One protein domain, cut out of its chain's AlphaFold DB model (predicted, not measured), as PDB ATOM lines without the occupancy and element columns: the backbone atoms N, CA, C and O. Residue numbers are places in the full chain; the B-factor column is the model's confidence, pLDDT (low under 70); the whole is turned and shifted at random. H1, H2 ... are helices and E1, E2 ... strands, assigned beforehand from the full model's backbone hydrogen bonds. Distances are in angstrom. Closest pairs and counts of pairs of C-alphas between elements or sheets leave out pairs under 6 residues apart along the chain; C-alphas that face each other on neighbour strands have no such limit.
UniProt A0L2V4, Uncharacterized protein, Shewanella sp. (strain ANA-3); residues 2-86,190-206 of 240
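What this domain is: This is residues 2 to 86 and 190 to 206 of the 240 residues of an uncharacterized protein of Shewanella sp. (strain ANA-3) (UniProt A0L2V4). One helix, H3, runs through the middle, with helices H1, H2 and H5 packed round it and a small two-stranded hairpin, E1 and E2, beside it on the side away from H1. The longest helix, H2, crosses H3 steeply and makes a corner with H1 near their first residues, while H5 crosses H3 near its last residues. The printed part has 102 residues with five named helices and two named strands, in the order H1, H2, H3, E1, E2, H4, H5; the sheet, in the order E1 - E2, is antiparallel, and the class is mostly helix. The whole is compact and rounded, with a radius of gyration of the C-alphas of 12.9 A and spans of 33 by 31 by 27 A.

How they stand to each other: H1, residues 3 to 12, and H2, residues 19 to 36, only just touch, with 3 pairs of C-alphas within 8 A, the closest being those of Ala 3 and Val 19 at 6.7 A. Their lines are about perpendicular, at 80 degrees. H3, residues 42 to 56, is the hub and touches H1, H2 and H5, residues 190 to 203. With its residues 50 to 55 alone H3 touches H1, at a shallow tilt of 30 degrees, the same way; the closest C-alphas, of Ala 10 and Ala 54, are 4.6 A apart. H3 touches H2 at a steep tilt of 55 degrees, opposite ways, with the C-alphas of Ile 29 and Glu 46 closest at 6.4 A. E1, residues 67 to 71, and E2, residues 77 to 81, form an antiparallel hairpin; N 68 and O 80 are within hydrogen-bond range at 2.9 A, as are N 78 and O 70 at 2.9 A. H3 and E1 are near each other, with 5 pairs of C-alphas within 10 A, and so are E2 and H5, with 9. H4, residues 83 to 86, is close to H5 but not clearly touching, with the C-alphas of Gly 86 and Phe 193 closest at 7.3 A. With its residues 51 to 56 alone H3 touches H5, at a steep tilt of 45 degrees, opposite ways; the closest C-alphas, of Thr 56 and Phe 196, are 6.6 A apart. In H1, H2, H3 and H5 every O i to N i+4 pair is within hydrogen-bond range; H4 is too short for such a pair.

Where its parts are: H1 begins at C-alpha 3 (47.717, 34.259, 105.927) and measures 14.4 A. H2 measures 25.3 A, H3 20.9 A, E1 and E2 13.4 A each, and H4 5.0 A. H5 measures 19.8 A and ends at C-alpha 203 (56.592, 28.156, 94.071).

The domain as a whole: The C-alphas of Pro 20 and Asp 73 are the two farthest apart, at 36.3 A. Residues 87 to 189 are not printed, and C-alphas 86 and 190 are 9.9 A apart across the cut. Of the links that are printed whole, none is long. The mean pLDDT of the printed part is 89.4, and no printed residue is under 70.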
ATOM      1  N   LYS A   2      47.396  37.033 101.877       86.62
ATOM      2  CA  LYS A   2      46.689  36.734 103.143       86.62
ATOM      3  C   LYS A   2      47.295  35.499 103.820       86.62
ATOM      4  O   LYS A   2      47.765  34.605 103.126       86.62
ATOM      5  N   ALA A   3      47.215  35.407 105.153       85.31
ATOM      6  CA  ALA A   3      47.717  34.259 105.927       85.31
ATOM      7  C   ALA A   3      47.209  32.902 105.398       85.31
ATOM      8  O   ALA A   3      47.977  31.955 105.278       85.31
ATOM      9  N   SER A   4      45.938  32.834 104.990       89.12
ATOM     10  CA  SER A   4      45.333  31.627 104.414       89.12
ATOM     11  C   SER A   4      46.031  31.129 103.145       89.12
ATOM     12  O   SER A   4      46.071  29.926 102.919       89.12
ATOM     13  N   GLN A   5      46.604  32.025 102.335       92.31
ATOM     14  CA  GLN A   5      47.314  31.653 101.109       92.31
ATOM     15  C   GLN A   5      48.663  30.995 101.430       92.31
ATOM     16  O   GLN A   5      49.021  30.011 100.796       92.31
ATOM     17  N   TYR A   6      49.374  31.480 102.454       93.44
ATOM     18  CA  TYR A   6      50.615  30.848 102.919       93.44
ATOM     19  C   TYR A   6      50.355  29.476 103.542       93.44
ATOM     20  O   TYR A   6      51.099  28.540 103.284       93.44
ATOM     21  N   ILE A   7      49.265  29.329 104.302       93.62
ATOM     22  CA  ILE A   7      48.856  28.029 104.854       93.62
ATOM     23  C   ILE A   7      48.540  27.043 103.724       93.62
ATOM     24  O   ILE A   7      48.988  25.903 103.764       93.62
ATOM     25  N   GLN A   8      47.807  27.473 102.692       93.88
ATOM     26  CA  GLN A   8      47.537  26.632 101.521       93.88
ATOM     27  C   GLN A   8      48.820  26.226 100.789       93.88
ATOM     28  O   GLN A   8      48.946  25.066 100.404       93.88
ATOM     29  N   LEU A   9      49.773  27.150 100.633       93.69
ATOM     30  CA  LEU A   9      51.075  26.848 100.044       93.69
ATOM     31  C   LEU A   9      51.858  25.832 100.888       93.69
ATOM     32  O   LEU A   9      52.417  24.892 100.331       93.69
ATOM     33  N   ALA A  10      51.855  25.974 102.214       92.94
ATOM     34  CA  ALA A  10      52.493  25.013 103.109       92.94
ATOM     35  C   ALA A  10      51.860  23.621 102.996       92.94
ATOM     36  O   ALA A  10      52.572  22.637 102.808       92.94
ATOM     37  N   ILE A  11      50.525  23.536 102.995       94.06
ATOM     38  CA  ILE A  11      49.801  22.267 102.827       94.06
ATOM     39  C   ILE A  11      50.138  21.616 101.483       94.06
ATOM     40  O   ILE A  11      50.355  20.408 101.431       94.06
ATOM     41  N   ALA A  12      50.233  22.404 100.407       92.31
ATOM     42  CA  ALA A  12      50.630  21.905  99.090       92.31
ATOM     43  C   ALA A  12      52.055  21.322  99.067       92.31
ATOM     44  O   ALA A  12      52.354  20.489  98.217       92.31
ATOM     45  N   ASN A  13      52.902  21.713 100.022       89.81
ATOM     46  CA  ASN A  13      54.257  21.198 100.216       89.81
ATOM     47  C   ASN A  13      54.339  20.197 101.383       89.81
ATOM     48  O   ASN A  13      55.401  20.011 101.967       89.81
ATOM     49  N   ASN A  14      53.225  19.538 101.728       90.62
ATOM     50  CA  ASN A  14      53.118  18.546 102.810       90.62
ATOM     51  C   ASN A  14      53.491  19.080 104.199       90.62
ATOM     52  O   ASN A  14      53.949  18.333 105.064       90.62
ATOM     53  N   ARG A  15      53.268  20.373 104.437       90.62
ATOM     54  CA  ARG A  15      53.566  21.030 105.709       90.62
ATOM     55  C   ARG A  15      52.308  21.576 106.362       90.62
ATOM     56  O   ARG A  15      51.376  22.034 105.704       90.62
ATOM     57  N   GLN A  16      52.298  21.550 107.689       91.12
ATOM     58  CA  GLN A  16      51.287  22.225 108.490       91.12
ATOM     59  C   GLN A  16      51.926  23.453 109.120       91.12
ATOM     60  O   GLN A  16      52.966  23.351 109.757       91.12
ATOM     61  N   VAL A  17      51.305  24.608 108.901       92.94
ATOM     62  CA  VAL A  17      51.732  25.882 109.472       92.94
ATOM     63  C   VAL A  17      50.495  26.588 110.008       92.94
ATOM     64  O   VAL A  17      49.429  26.587 109.386       92.94
ATOM     65  N   THR A  18      50.635  27.196 111.172       94.06
ATOM     66  CA  THR A  18      49.590  27.909 111.893       94.06
ATOM     67  C   THR A  18      49.724  29.422 111.716       94.06
ATOM     68  O   THR A  18      50.766  29.956 111.335       94.06
ATOM     69  N   VAL A  19      48.647  30.158 112.006       94.31
ATOM     70  CA  VAL A  19      48.680  31.630 111.977       94.31
ATOM     71  C   VAL A  19      49.706  32.209 112.972       94.31
ATOM     72  O   VAL A  19      50.421  33.128 112.574       94.31
ATOM     73  N   PRO A  20      49.832  31.707 114.220       96.19
ATOM     74  CA  PRO A  20      50.897  32.135 115.127       96.19
ATOM     75  C   PRO A  20      52.308  31.958 114.558       96.19
ATOM     76  O   PRO A  20      53.092  32.899 114.628       96.19
ATOM     77  N   GLU A  21      52.614  30.816 113.935       95.19
ATOM     78  CA  GLU A  21      53.930  30.576 113.320       95.19
ATOM     79  C   GLU A  21      54.208  31.551 112.174       95.19
ATOM     80  O   GLU A  21      55.288  32.127 112.106       95.19
ATOM     81  N   ILE A  22      53.215  31.832 111.321       95.19
ATOM     82  CA  ILE A  22      53.345  32.857 110.269       95.19
ATOM     83  C   ILE A  22      53.622  34.239 110.868       95.19
ATOM     84  O   ILE A  22      54.380  35.016 110.295       95.19
ATOM     85  N   ASN A  23      52.994  34.579 111.995       95.31
ATOM     86  CA  ASN A  23      53.197  35.878 112.631       95.31
ATOM     87  C   ASN A  23      54.588  36.007 113.259       95.31
ATOM     88  O   ASN A  23      55.185  37.074 113.148       95.31
ATOM     89  N   ILE A  24      55.106  34.941 113.875       96.06
ATOM     90  CA  ILE A  24      56.493  34.893 114.363       96.06
ATOM     91  C   ILE A  24      57.447  35.075 113.186       96.06
ATOM     92  O   ILE A  24      58.321  35.937 113.215       96.06
ATOM     93  N   GLU A  25      57.215  34.338 112.105       96.38
ATOM     94  CA  GLU A  25      58.091  34.385 110.946       96.38
ATOM     95  C   GLU A  25      58.098  35.750 110.258       96.38
ATOM     96  O   GLU A  25      59.140  36.243 109.829       96.38
ATOM     97  N   LYS A  26      56.953  36.433 110.224       96.00
ATOM     98  CA  LYS A  26      56.883  37.830 109.780       96.00
ATOM     99  C   LYS A  26      57.801  38.748 110.573       96.00
ATOM    100  O   LYS A  26      58.384  39.647 109.979       96.00
ATOM    101  N   MET A  27      57.927  38.545 111.884       95.69
ATOM    102  CA  MET A  27      58.821  39.356 112.713       95.69
ATOM    103  C   MET A  27      60.288  39.104 112.351       95.69
ATOM    104  O   MET A  27      61.043  40.062 112.208       95.69
ATOM    105  N   HIS A  28      60.678  37.842 112.137       95.12
ATOM    106  CA  HIS A  28      62.023  37.500 111.660       95.12
ATOM    107  C   HIS A  28      62.317  38.138 110.300       95.12
ATOM    108  O   HIS A  28      63.343  38.789 110.121       95.12
ATOM    109  N   ILE A  29      61.382  38.018 109.358       94.38
ATOM    110  CA  ILE A  29      61.503  38.592 108.016       94.38
ATOM    111  C   ILE A  29      61.623  40.114 108.073       94.38
ATOM    112  O   ILE A  29      62.468  40.676 107.386       94.38
ATOM    113  N   GLN A  30      60.816  40.790 108.894       92.25
ATOM    114  CA  GLN A  30      60.901  42.243 109.056       92.25
ATOM    115  C   GLN A  30      62.283  42.670 109.546       92.25
ATOM    116  O   GLN A  30      62.869  43.563 108.943       92.25
ATOM    117  N   TYR A  31      62.827  41.977 110.549       89.38
ATOM    118  CA  TYR A  31      64.189  42.211 111.019       89.38
ATOM    119  C   TYR A  31      65.220  42.018 109.898       89.38
ATOM    120  O   TYR A  31      66.049  42.889 109.663       89.38
ATOM    121  N   VAL A  32      65.147  40.909 109.153       86.81
ATOM    122  CA  VAL A  32      66.080  40.647 108.045       86.81
ATOM    123  C   VAL A  32      65.990  41.732 106.970       86.81
ATOM    124  O   VAL A  32      67.021  42.180 106.481       86.81
ATOM    125  N   ILE A  33      64.785  42.184 106.611       86.75
ATOM    126  CA  ILE A  33      64.594  43.272 105.642       86.75
ATOM    127  C   ILE A  33      65.226  44.570 106.156       86.75
ATOM    128  O   ILE A  33      65.947  45.219 105.397       86.75
ATOM    129  N   ASP A  34      64.991  44.922 107.420       84.62
ATOM    130  CA  ASP A  34      65.519  46.140 108.046       84.62
ATOM    131  C   ASP A  34      67.056  46.161 108.049       84.62
ATOM    132  O   ASP A  34      67.661  47.183 107.728       84.62
ATOM    133  N   GLU A  35      67.683  45.011 108.304       81.00
ATOM    134  CA  GLU A  35      69.143  44.855 108.339       81.00
ATOM    135  C   GLU A  35      69.777  44.627 106.953       81.00
ATOM    136  O   GLU A  35      70.993  44.733 106.788       81.00
ATOM    137  N   SER A  36      68.976  44.309 105.930       74.31
ATOM    138  CA  SER A  36      69.487  43.935 104.602       74.31
ATOM    139  C   SER A  36      70.015  45.099 103.765       74.31
ATOM    140  O   SER A  36      70.731  44.880 102.794       74.31
ATOM    141  N   GLY A  37      69.605  46.334 104.062       73.69
ATOM    142  CA  GLY A  37      69.942  47.503 103.245       73.69
ATOM    143  C   GLY A  37      69.395  47.481 101.805       73.69
ATOM    144  O   GLY A  37      69.781  48.337 101.008       73.69
ATOM    145  N   PHE A  38      68.514  46.538 101.436       72.88
ATOM    146  CA  PHE A  38      67.917  46.493 100.098       72.88
ATOM    147  C   PHE A  38      66.846  47.576  99.908       72.88
ATOM    148  O   PHE A  38      65.871  47.645 100.653       72.88
ATOM    149  N   ASP A  39      66.969  48.365  98.837       74.88
ATOM    150  CA  ASP A  39      65.947  49.335  98.411       74.88
ATOM    151  C   ASP A  39      64.880  48.670  97.516       74.88
ATOM    152  O   ASP A  39      64.830  48.853  96.291       74.88
ATOM    153  N   LEU A  40      64.039  47.837  98.130       75.62
ATOM    154  CA  LEU A  40      62.928  47.143  97.471       75.62
ATOM    155  C   LEU A  40      61.584  47.407  98.156       75.62
ATOM    156  O   LEU A  40      61.545  47.695  99.353       75.62
ATOM    157  N   PRO A  41      60.458  47.242  97.430       86.00
ATOM    158  CA  PRO A  41      59.139  47.263  98.046       86.00
ATOM    159  C   PRO A  41      59.038  46.198  99.147       86.00
ATOM    160  O   PRO A  41      59.105  44.995  98.880       86.00
ATOM    161  N   ARG A  42      58.896  46.654 100.398       87.25
ATOM    162  CA  ARG A  42      58.876  45.794 101.594       87.25
ATOM    163  C   ARG A  42      57.811  44.706 101.505       87.25
ATOM    164  O   ARG A  42      58.062  43.571 101.884       87.25
ATOM    165  N   ASP A  43      56.635  45.050 101.001       88.94
ATOM    166  CA  ASP A  43      55.499  44.145 100.855       88.94
ATOM    167  C   ASP A  43      55.781  42.989  99.883       88.94
ATOM    168  O   ASP A  43      55.365  41.856 100.134       88.94
ATOM    169  N   GLN A  44      56.518  43.254  98.802       89.19
ATOM    170  CA  GLN A  44      56.937  42.225  97.849       89.19
ATOM    171  C   GLN A  44      58.012  41.322  98.450       89.19
ATOM    172  O   GLN A  44      57.926  40.101  98.323       89.19
ATOM    173  N   LEU A  45      58.999  41.906  99.138       88.62
ATOM    174  CA  LEU A  45      60.078  41.148  99.765       88.62
ATOM    175  C   LEU A  45      59.558  40.270 100.913       88.62
ATOM    176  O   LEU A  45      59.867  39.082 100.957       88.62
ATOM    177  N   GLU A  46      58.680  40.806 101.765       92.62
ATOM    178  CA  GLU A  46      57.995  40.032 102.807       92.62
ATOM    179  C   GLU A  46      57.168  38.900 102.187       92.62
ATOM    180  O   GLU A  46      57.207  37.764 102.661       92.62
ATOM    181  N   ALA A  47      56.435  39.174 101.099       93.00
ATOM    182  CA  ALA A  47      55.630  38.150 100.448       93.00
ATOM    183  C   ALA A  47      56.474  37.014  99.862       93.00
ATOM    184  O   ALA A  47      56.088  35.852 100.018       93.00
ATOM    185  N   TYR A  48      57.605  37.345  99.237       93.44
ATOM    186  CA  TYR A  48      58.578  36.382  98.738       93.44
ATOM    187  C   TYR A  48      59.171  35.545  99.876       93.44
ATOM    188  O   TYR A  48      59.057  34.321  99.855       93.44
ATOM    189  N   MET A  49      59.712  36.174 100.918       94.81
ATOM    190  CA  MET A  49      60.344  35.469 102.039       94.81
ATOM    191  C   MET A  49      59.354  34.570 102.798       94.81
ATOM    192  O   MET A  49      59.668  33.418 103.095       94.81
ATOM    193  N   LEU A  50      58.115  35.018 103.020       95.94
ATOM    194  CA  LEU A  50      57.077  34.166 103.612       95.94
ATOM    195  C   LEU A  50      56.681  32.998 102.706       95.94
ATOM    196  O   LEU A  50      56.289  31.946 103.209       95.94
ATOM    197  N   SER A  51      56.750  33.165 101.381       95.62
ATOM    198  CA  SER A  51      56.502  32.058 100.453       95.62
ATOM    199  C   SER A  51      57.608  31.010 100.519       95.62
ATOM    200  O   SER A  51      57.290  29.825 100.527       95.62
ATOM    201  N   VAL A  52      58.867  31.436 100.698       95.62
ATOM    202  CA  VAL A  52      59.988  30.532 100.987       95.62
ATOM    203  C   VAL A  52      59.722  29.752 102.265       95.62
ATOM    204  O   VAL A  52      59.689  28.526 102.212       95.62
ATOM    205  N   TYR A  53      59.437  30.434 103.380       96.44
ATOM    206  CA  TYR A  53      59.137  29.752 104.641       96.44
ATOM    207  C   TYR A  53      57.965  28.782 104.495       96.44
ATOM    208  O   TYR A  53      58.036  27.659 104.980       96.44
ATOM    209  N   ALA A  54      56.885  29.169 103.814       95.62
ATOM    210  CA  ALA A  54      55.729  28.300 103.613       95.62
ATOM    211  C   ALA A  54      56.056  27.078 102.738       95.62
ATOM    212  O   ALA A  54      55.610  25.976 103.052       95.62
ATOM    213  N   ALA A  55      56.845  27.242 101.677       94.75
ATOM    214  CA  ALA A  55      57.153  26.167 100.740       94.75
ATOM    215  C   ALA A  55      58.236  25.208 101.263       94.75
ATOM    216  O   ALA A  55      58.078  24.000 101.141       94.75
ATOM    217  N   THR A  56      59.306  25.724 101.874       93.56
ATOM    218  CA  THR A  56      60.491  24.929 102.259       93.56
ATOM    219  C   THR A  56      60.511  24.572 103.739       93.56
ATOM    220  O   THR A  56      60.996  23.515 104.121       93.56
ATOM    221  N   GLY A  57      59.973  25.453 104.577       92.69
ATOM    222  CA  GLY A  57      59.994  25.318 106.027       92.69
ATOM    223  C   GLY A  57      61.233  25.757 106.746       92.69
ATOM    224  O   GLY A  57      61.253  25.701 107.971       92.69
ATOM    225  N   LEU A  58      62.197  26.276 106.004       93.38
ATOM    226  CA  LEU A  58      63.344  26.930 106.589       93.38
ATOM    227  C   LEU A  58      62.943  28.330 107.033       93.38
ATOM    228  O   LEU A  58      62.381  29.101 106.249       93.38
ATOM    229  N   SER A  59      63.209  28.626 108.301       94.81
ATOM    230  CA  SER A  59      62.900  29.920 108.887       94.81
ATOM    231  C   SER A  59      63.996  30.946 108.584       94.81
ATOM    232  O   SER A  59      65.176  30.631 108.403       94.81
ATOM    233  N   TRP A  60      63.577  32.202 108.522       94.12
ATOM    234  CA  TRP A  60      64.394  33.402 108.408       94.12
ATOM    235  C   TRP A  60      64.853  33.910 109.779       94.12
ATOM    236  O   TRP A  60      65.362  35.026 109.871       94.12
ATOM    237  N   SER A  61      64.659  33.125 110.848       93.25
ATOM    238  CA  SER A  61      65.146  33.440 112.189       93.25
ATOM    239  C   SER A  61      66.638  33.777 112.147       93.25
ATOM    240  O   SER A  61      67.448  32.916 111.785       93.25
ATOM    241  N   PRO A  62      67.039  34.986 112.579       83.19
ATOM    242  CA  PRO A  62      68.452  35.342 112.675       83.19
ATOM    243  C   PRO A  62      69.239  34.416 113.609       83.19
ATOM    244  O   PRO A  62      70.439  34.250 113.419       83.19
ATOM    245  N   GLY A  63      68.571  33.819 114.603       86.06
ATOM    246  CA  GLY A  63      69.192  32.888 115.548       86.06
ATOM    247  C   GLY A  63      69.324  31.454 115.032       86.06
ATOM    248  O   GLY A  63      70.110  30.698 115.586       86.06
ATOM    249  N   GLU A  64      68.566  31.060 114.005       87.94
ATOM    250  CA  GLU A  64      68.758  29.759 113.336       87.94
ATOM    251  C   GLU A  64      69.673  29.887 112.118       87.94
ATOM    252  O   GLU A  64      70.393  28.951 111.776       87.94
ATOM    253  N   ASN A  65      69.649  31.057 111.468       88.19
ATOM    254  CA  ASN A  65      70.555  31.432 110.391       88.19
ATOM    255  C   ASN A  65      70.598  30.384 109.263       88.19
ATOM    256  O   ASN A  65      71.669  30.036 108.770       88.19
ATOM    257  N   LEU A  66      69.440  29.848 108.860       92.19
ATOM    258  CA  LEU A  66      69.328  28.801 107.832       92.19
ATOM    259  C   LEU A  66      69.390  29.379 106.411       92.19
ATOM    260  O   LEU A  66      69.915  28.754 105.486       92.19
ATOM    261  N   LEU A  67      68.869  30.591 106.245       91.31
ATOM    262  CA  LEU A  67      68.711  31.266 104.964       91.31
ATOM    263  C   LEU A  67      69.343  32.652 104.991       91.31
ATOM    264  O   LEU A  67      69.380  33.320 106.022       91.31
ATOM    265  N   TYR A  68      69.774  33.118 103.825       86.94
ATOM    266  CA  TYR A  68      70.140  34.512 103.617       86.94
ATOM    267  C   TYR A  68      69.739  34.984 102.218       86.94
ATOM    268  O   TYR A  68      69.551  34.189 101.292       86.94
ATOM    269  N   LEU A  69      69.600  36.301 102.073       85.69
ATOM    270  CA  LEU A  69      69.380  36.944 100.785       85.69
ATOM    271  C   LEU A  69      70.725  37.308 100.155       85.69
ATOM    272  O   LEU A  69      71.603  37.882 100.804       85.69
ATOM    273  N   ALA A  70      70.870  37.011  98.872       81.00
ATOM    274  CA  ALA A  70      72.015  37.404  98.067       81.00
ATOM    275  C   ALA A  70      71.557  38.129  96.801       81.00
ATOM    276  O   ALA A  70      70.375  38.129  96.460       81.00
ATOM    277  N   LEU A  71      72.516  38.736  96.103       77.50
ATOM    278  CA  LEU A  71      72.326  39.201  94.737       77.50
ATOM    279  C   LEU A  71      73.006  38.223  93.784       77.50
ATOM    280  O   LEU A  71      74.183  37.904  93.972       77.50
ATOM    281  N   ASN A  72      72.278  37.791  92.760       75.50
ATOM    282  CA  ASN A  72      72.855  37.046  91.651       75.50
ATOM    283  C   ASN A  72      73.723  37.971  90.769       75.50
ATOM    284  O   ASN A  72      73.772  39.191  90.964       75.50
ATOM    285  N   ASP A  73      74.390  37.408  89.759       72.19
ATOM    286  CA  ASP A  73      75.271  38.180  88.868       72.19
ATOM    287  C   ASP A  73      74.531  39.231  88.010       72.19
ATOM    288  O   ASP A  73      75.152  40.136  87.456       72.19
ATOM    289  N   GLU A  74      73.201  39.166  87.935       76.38
ATOM    290  CA  GLU A  74      72.348  40.138  87.239       76.38
ATOM    291  C   GLU A  74      71.808  41.232  88.177       76.38
ATOM    292  O   GLU A  74      71.009  42.074  87.751       76.38
ATOM    293  N   GLY A  75      72.222  41.216  89.451       72.12
ATOM    294  CA  GLY A  75      71.770  42.143  90.487       72.12
ATOM    295  C   GLY A  75      70.351  41.865  90.990       72.12
ATOM    296  O   GLY A  75      69.699  42.771  91.504       72.12
ATOM    297  N   GLN A  76      69.834  40.650  90.811       77.81
ATOM    298  CA  GLN A  76      68.523  40.234  91.310       77.81
ATOM    299  C   GLN A  76      68.649  39.537  92.659       77.81
ATOM    300  O   GLN A  76      69.611  38.808  92.893       77.81
ATOM    301  N   ILE A  77      67.642  39.704  93.519       81.00
ATOM    302  CA  ILE A  77      67.591  38.974  94.785       81.00
ATOM    303  C   ILE A  77      67.437  37.474  94.547       81.00
ATOM    304  O   ILE A  77      66.625  37.026  93.740       81.00
ATOM    305  N   GLU A  78      68.169  36.691  95.320       81.00
ATOM    306  CA  GLU A  78      67.998  35.252  95.425       81.00
ATOM    307  C   GLU A  78      68.068  34.811  96.887       81.00
ATOM    308  O   GLU A  78      68.787  35.392  97.703       81.00
ATOM    309  N   THR A  79      67.311  33.766  97.213       89.44
ATOM    310  CA  THR A  79      67.431  33.085  98.503       89.44
ATOM    311  C   THR A  79      68.517  32.022  98.410       89.44
ATOM    312  O   THR A  79      68.531  31.224  97.469       89.44
ATOM    313  N   LYS A  80      69.411  31.985  99.397       87.69
ATOM    314  CA  LYS A  80      70.468  30.979  99.519       87.69
ATOM    315  C   LYS A  80      70.435  30.321 100.889       87.69
ATOM    316  O   LYS A  80      70.061  30.940 101.882       87.69
ATOM    317  N   LEU A  81      70.886  29.073 100.922       89.38
ATOM    318  CA  LEU A  81      71.167  28.350 102.155       89.38
ATOM    319  C   LEU A  81      72.487  28.832 102.745       89.38
ATOM    320  O   LEU A  81      73.485  28.954 102.031       89.38
ATOM    321  N   THR A  82      72.518  29.038 104.056       89.31
ATOM    322  CA  THR A  82      73.793  29.028 104.776       89.31
ATOM    323  C   THR A  82      74.303  27.589 104.890       89.31
ATOM    324  O   THR A  82      73.592  26.626 104.593       89.31
ATOM    325  N   TYR A  83      75.526  27.412 105.387       85.50
ATOM    326  CA  TYR A  83      76.017  26.074 105.716       85.50
ATOM    327  C   TYR A  83      75.171  25.383 106.806       85.50
ATOM    328  O   TYR A  83      75.056  24.163 106.772       85.50
ATOM    329  N   ILE A  84      74.539  26.138 107.717       90.62
ATOM    330  CA  ILE A  84      73.622  25.601 108.737       90.62
ATOM    331  C   ILE A  84      72.311  25.166 108.086       90.62
ATOM    332  O   ILE A  84      71.850  24.063 108.343       90.62
ATOM    333  N   GLY A  85      71.749  25.978 107.185       92.12
ATOM    334  CA  GLY A  85      70.564  25.585 106.419       92.12
ATOM    335  C   GLY A  85      70.809  24.341 105.571       92.12
ATOM    336  O   GLY A  85      69.974  23.445 105.524       92.12
ATOM    337  N   GLY A  86      71.987  24.247 104.950       93.12
ATOM    338  CA  GLY A  86      72.390  23.056 104.206       93.12
ATOM    339  C   GLY A  86      72.524  21.816 105.097       93.12
ATOM    340  O   GLY A  86      72.052  20.746 104.727       93.12
ATOM    341  N   ILE A 190      73.066  16.371  97.834       90.44
ATOM    342  CA  ILE A 190      72.670  16.886  96.515       90.44
ATOM    343  C   ILE A 190      71.146  16.860  96.365       90.44
ATOM    344  O   ILE A 190      70.565  17.837  95.896       90.44
ATOM    345  N   THR A 191      70.480  15.785  96.798       91.44
ATOM    346  CA  THR A 191      69.033  15.633  96.595       91.44
ATOM    347  C   THR A 191      68.255  16.638  97.434       91.44
ATOM    348  O   THR A 191      67.284  17.219  96.949       91.44
ATOM    349  N   ALA A 192      68.676  16.886  98.678       91.12
ATOM    350  CA  ALA A 192      68.062  17.892  99.533       91.12
ATOM    351  C   ALA A 192      68.237  19.299  98.954       91.12
ATOM    352  O   ALA A 192      67.298  20.097  98.969       91.12
ATOM    353  N   PHE A 193      69.417  19.601  98.405       91.81
ATOM    354  CA  PHE A 193      69.700  20.910  97.818       91.81
ATOM    355  C   PHE A 193      68.889  21.126  96.542       91.81
ATOM    356  O   PHE A 193      68.229  22.158  96.405       91.81
ATOM    357  N   ASP A 194      68.862  20.139  95.649       92.25
ATOM    358  CA  ASP A 194      68.039  20.177  94.441       92.25
ATOM    359  C   ASP A 194      66.557  20.303  94.797       92.25
ATOM    360  O   ASP A 194      65.850  21.129  94.223       92.25
ATOM    361  N   GLY A 195      66.078  19.542  95.784       93.12
ATOM    362  CA  GLY A 195      64.708  19.640  96.286       93.12
ATOM    363  C   GLY A 195      64.365  21.050  96.770       93.12
ATOM    364  O   GLY A 195      63.328  21.603  96.391       93.12
ATOM    365  N   PHE A 196      65.259  21.667  97.545       94.50
ATOM    366  CA  PHE A 196      65.110  23.043  98.011       94.50
ATOM    367  C   PHE A 196      65.039  24.042  96.847       94.50
ATOM    368  O   PHE A 196      64.070  24.799  96.748       94.50
ATOM    369  N   TYR A 197      66.017  24.037  95.937       92.81
ATOM    370  CA  TYR A 197      66.059  25.007  94.836       92.81
ATOM    371  C   TYR A 197      64.923  24.797  93.826       92.81
ATOM    372  O   TYR A 197      64.320  25.774  93.381       92.81
ATOM    373  N   ASN A 198      64.545  23.548  93.541       94.12
ATOM    374  CA  ASN A 198      63.384  23.245  92.703       94.12
ATOM    375  C   ASN A 198      62.086  23.777  93.325       94.12
ATOM    376  O   ASN A 198      61.253  24.346  92.619       94.12
ATOM    377  N   THR A 199      61.934  23.661  94.648       94.00
ATOM    378  CA  THR A 199      60.785  24.216  95.383       94.00
ATOM    379  C   THR A 199      60.746  25.743  95.281       94.00
ATOM    380  O   THR A 199      59.684  26.322  95.030       94.00
ATOM    381  N   LEU A 200      61.896  26.415  95.413       92.50
ATOM    382  CA  LEU A 200      61.986  27.868  95.239       92.50
ATOM    383  C   LEU A 200      61.550  28.303  93.837       92.50
ATOM    384  O   LEU A 200      60.710  29.197  93.710       92.50
ATOM    385  N   THR A 201      62.082  27.661  92.797       92.38
ATOM    386  CA  THR A 201      61.754  27.985  91.403       92.38
ATOM    387  C   THR A 201      60.286  27.714  91.088       92.38
ATOM    388  O   THR A 201      59.619  28.551  90.481       92.38
ATOM    389  N   ALA A 202      59.739  26.588  91.548       92.81
ATOM    390  CA  ALA A 202      58.356  26.215  91.266       92.81
ATOM    391  C   ALA A 202      57.326  27.110  91.974       92.81
ATOM    392  O   ALA A 202      56.261  27.381  91.414       92.81
ATOM    393  N   HIS A 203      57.615  27.563  93.200       92.81
ATOM    394  CA  HIS A 203      56.592  28.156  94.071       92.81
ATOM    395  C   HIS A 203      56.848  29.603  94.492       92.81
ATOM    396  O   HIS A 203      55.893  30.318  94.796       92.81
ATOM    397  N   CYS A 204      58.103  30.046  94.522       91.75
ATOM    398  CA  CYS A 204      58.475  31.336  95.108       91.75
ATOM    399  C   CYS A 204      58.941  32.342  94.050       91.75
ATOM    400  O   CYS A 204      58.796  33.548  94.237       91.75
ATOM    401  N   GLU A 205      59.480  31.878  92.923       87.12
ATOM    402  CA  GLU A 205      60.131  32.746  91.936       87.12
ATOM    403  C   GLU A 205      59.182  33.760  91.283       87.12
ATOM    404  O   GLU A 205      59.576  34.898  91.038       87.12
ATOM    405  N   ALA A 206      57.902  33.414  91.109       87.06
ATOM    406  CA  ALA A 206      56.878  34.347  90.628       87.06
ATOM    407  C   ALA A 206      56.595  35.513  91.598       87.06
ATOM    408  O   ALA A 206      56.046  36.536  91.190       87.06
TER     409      ALA A 206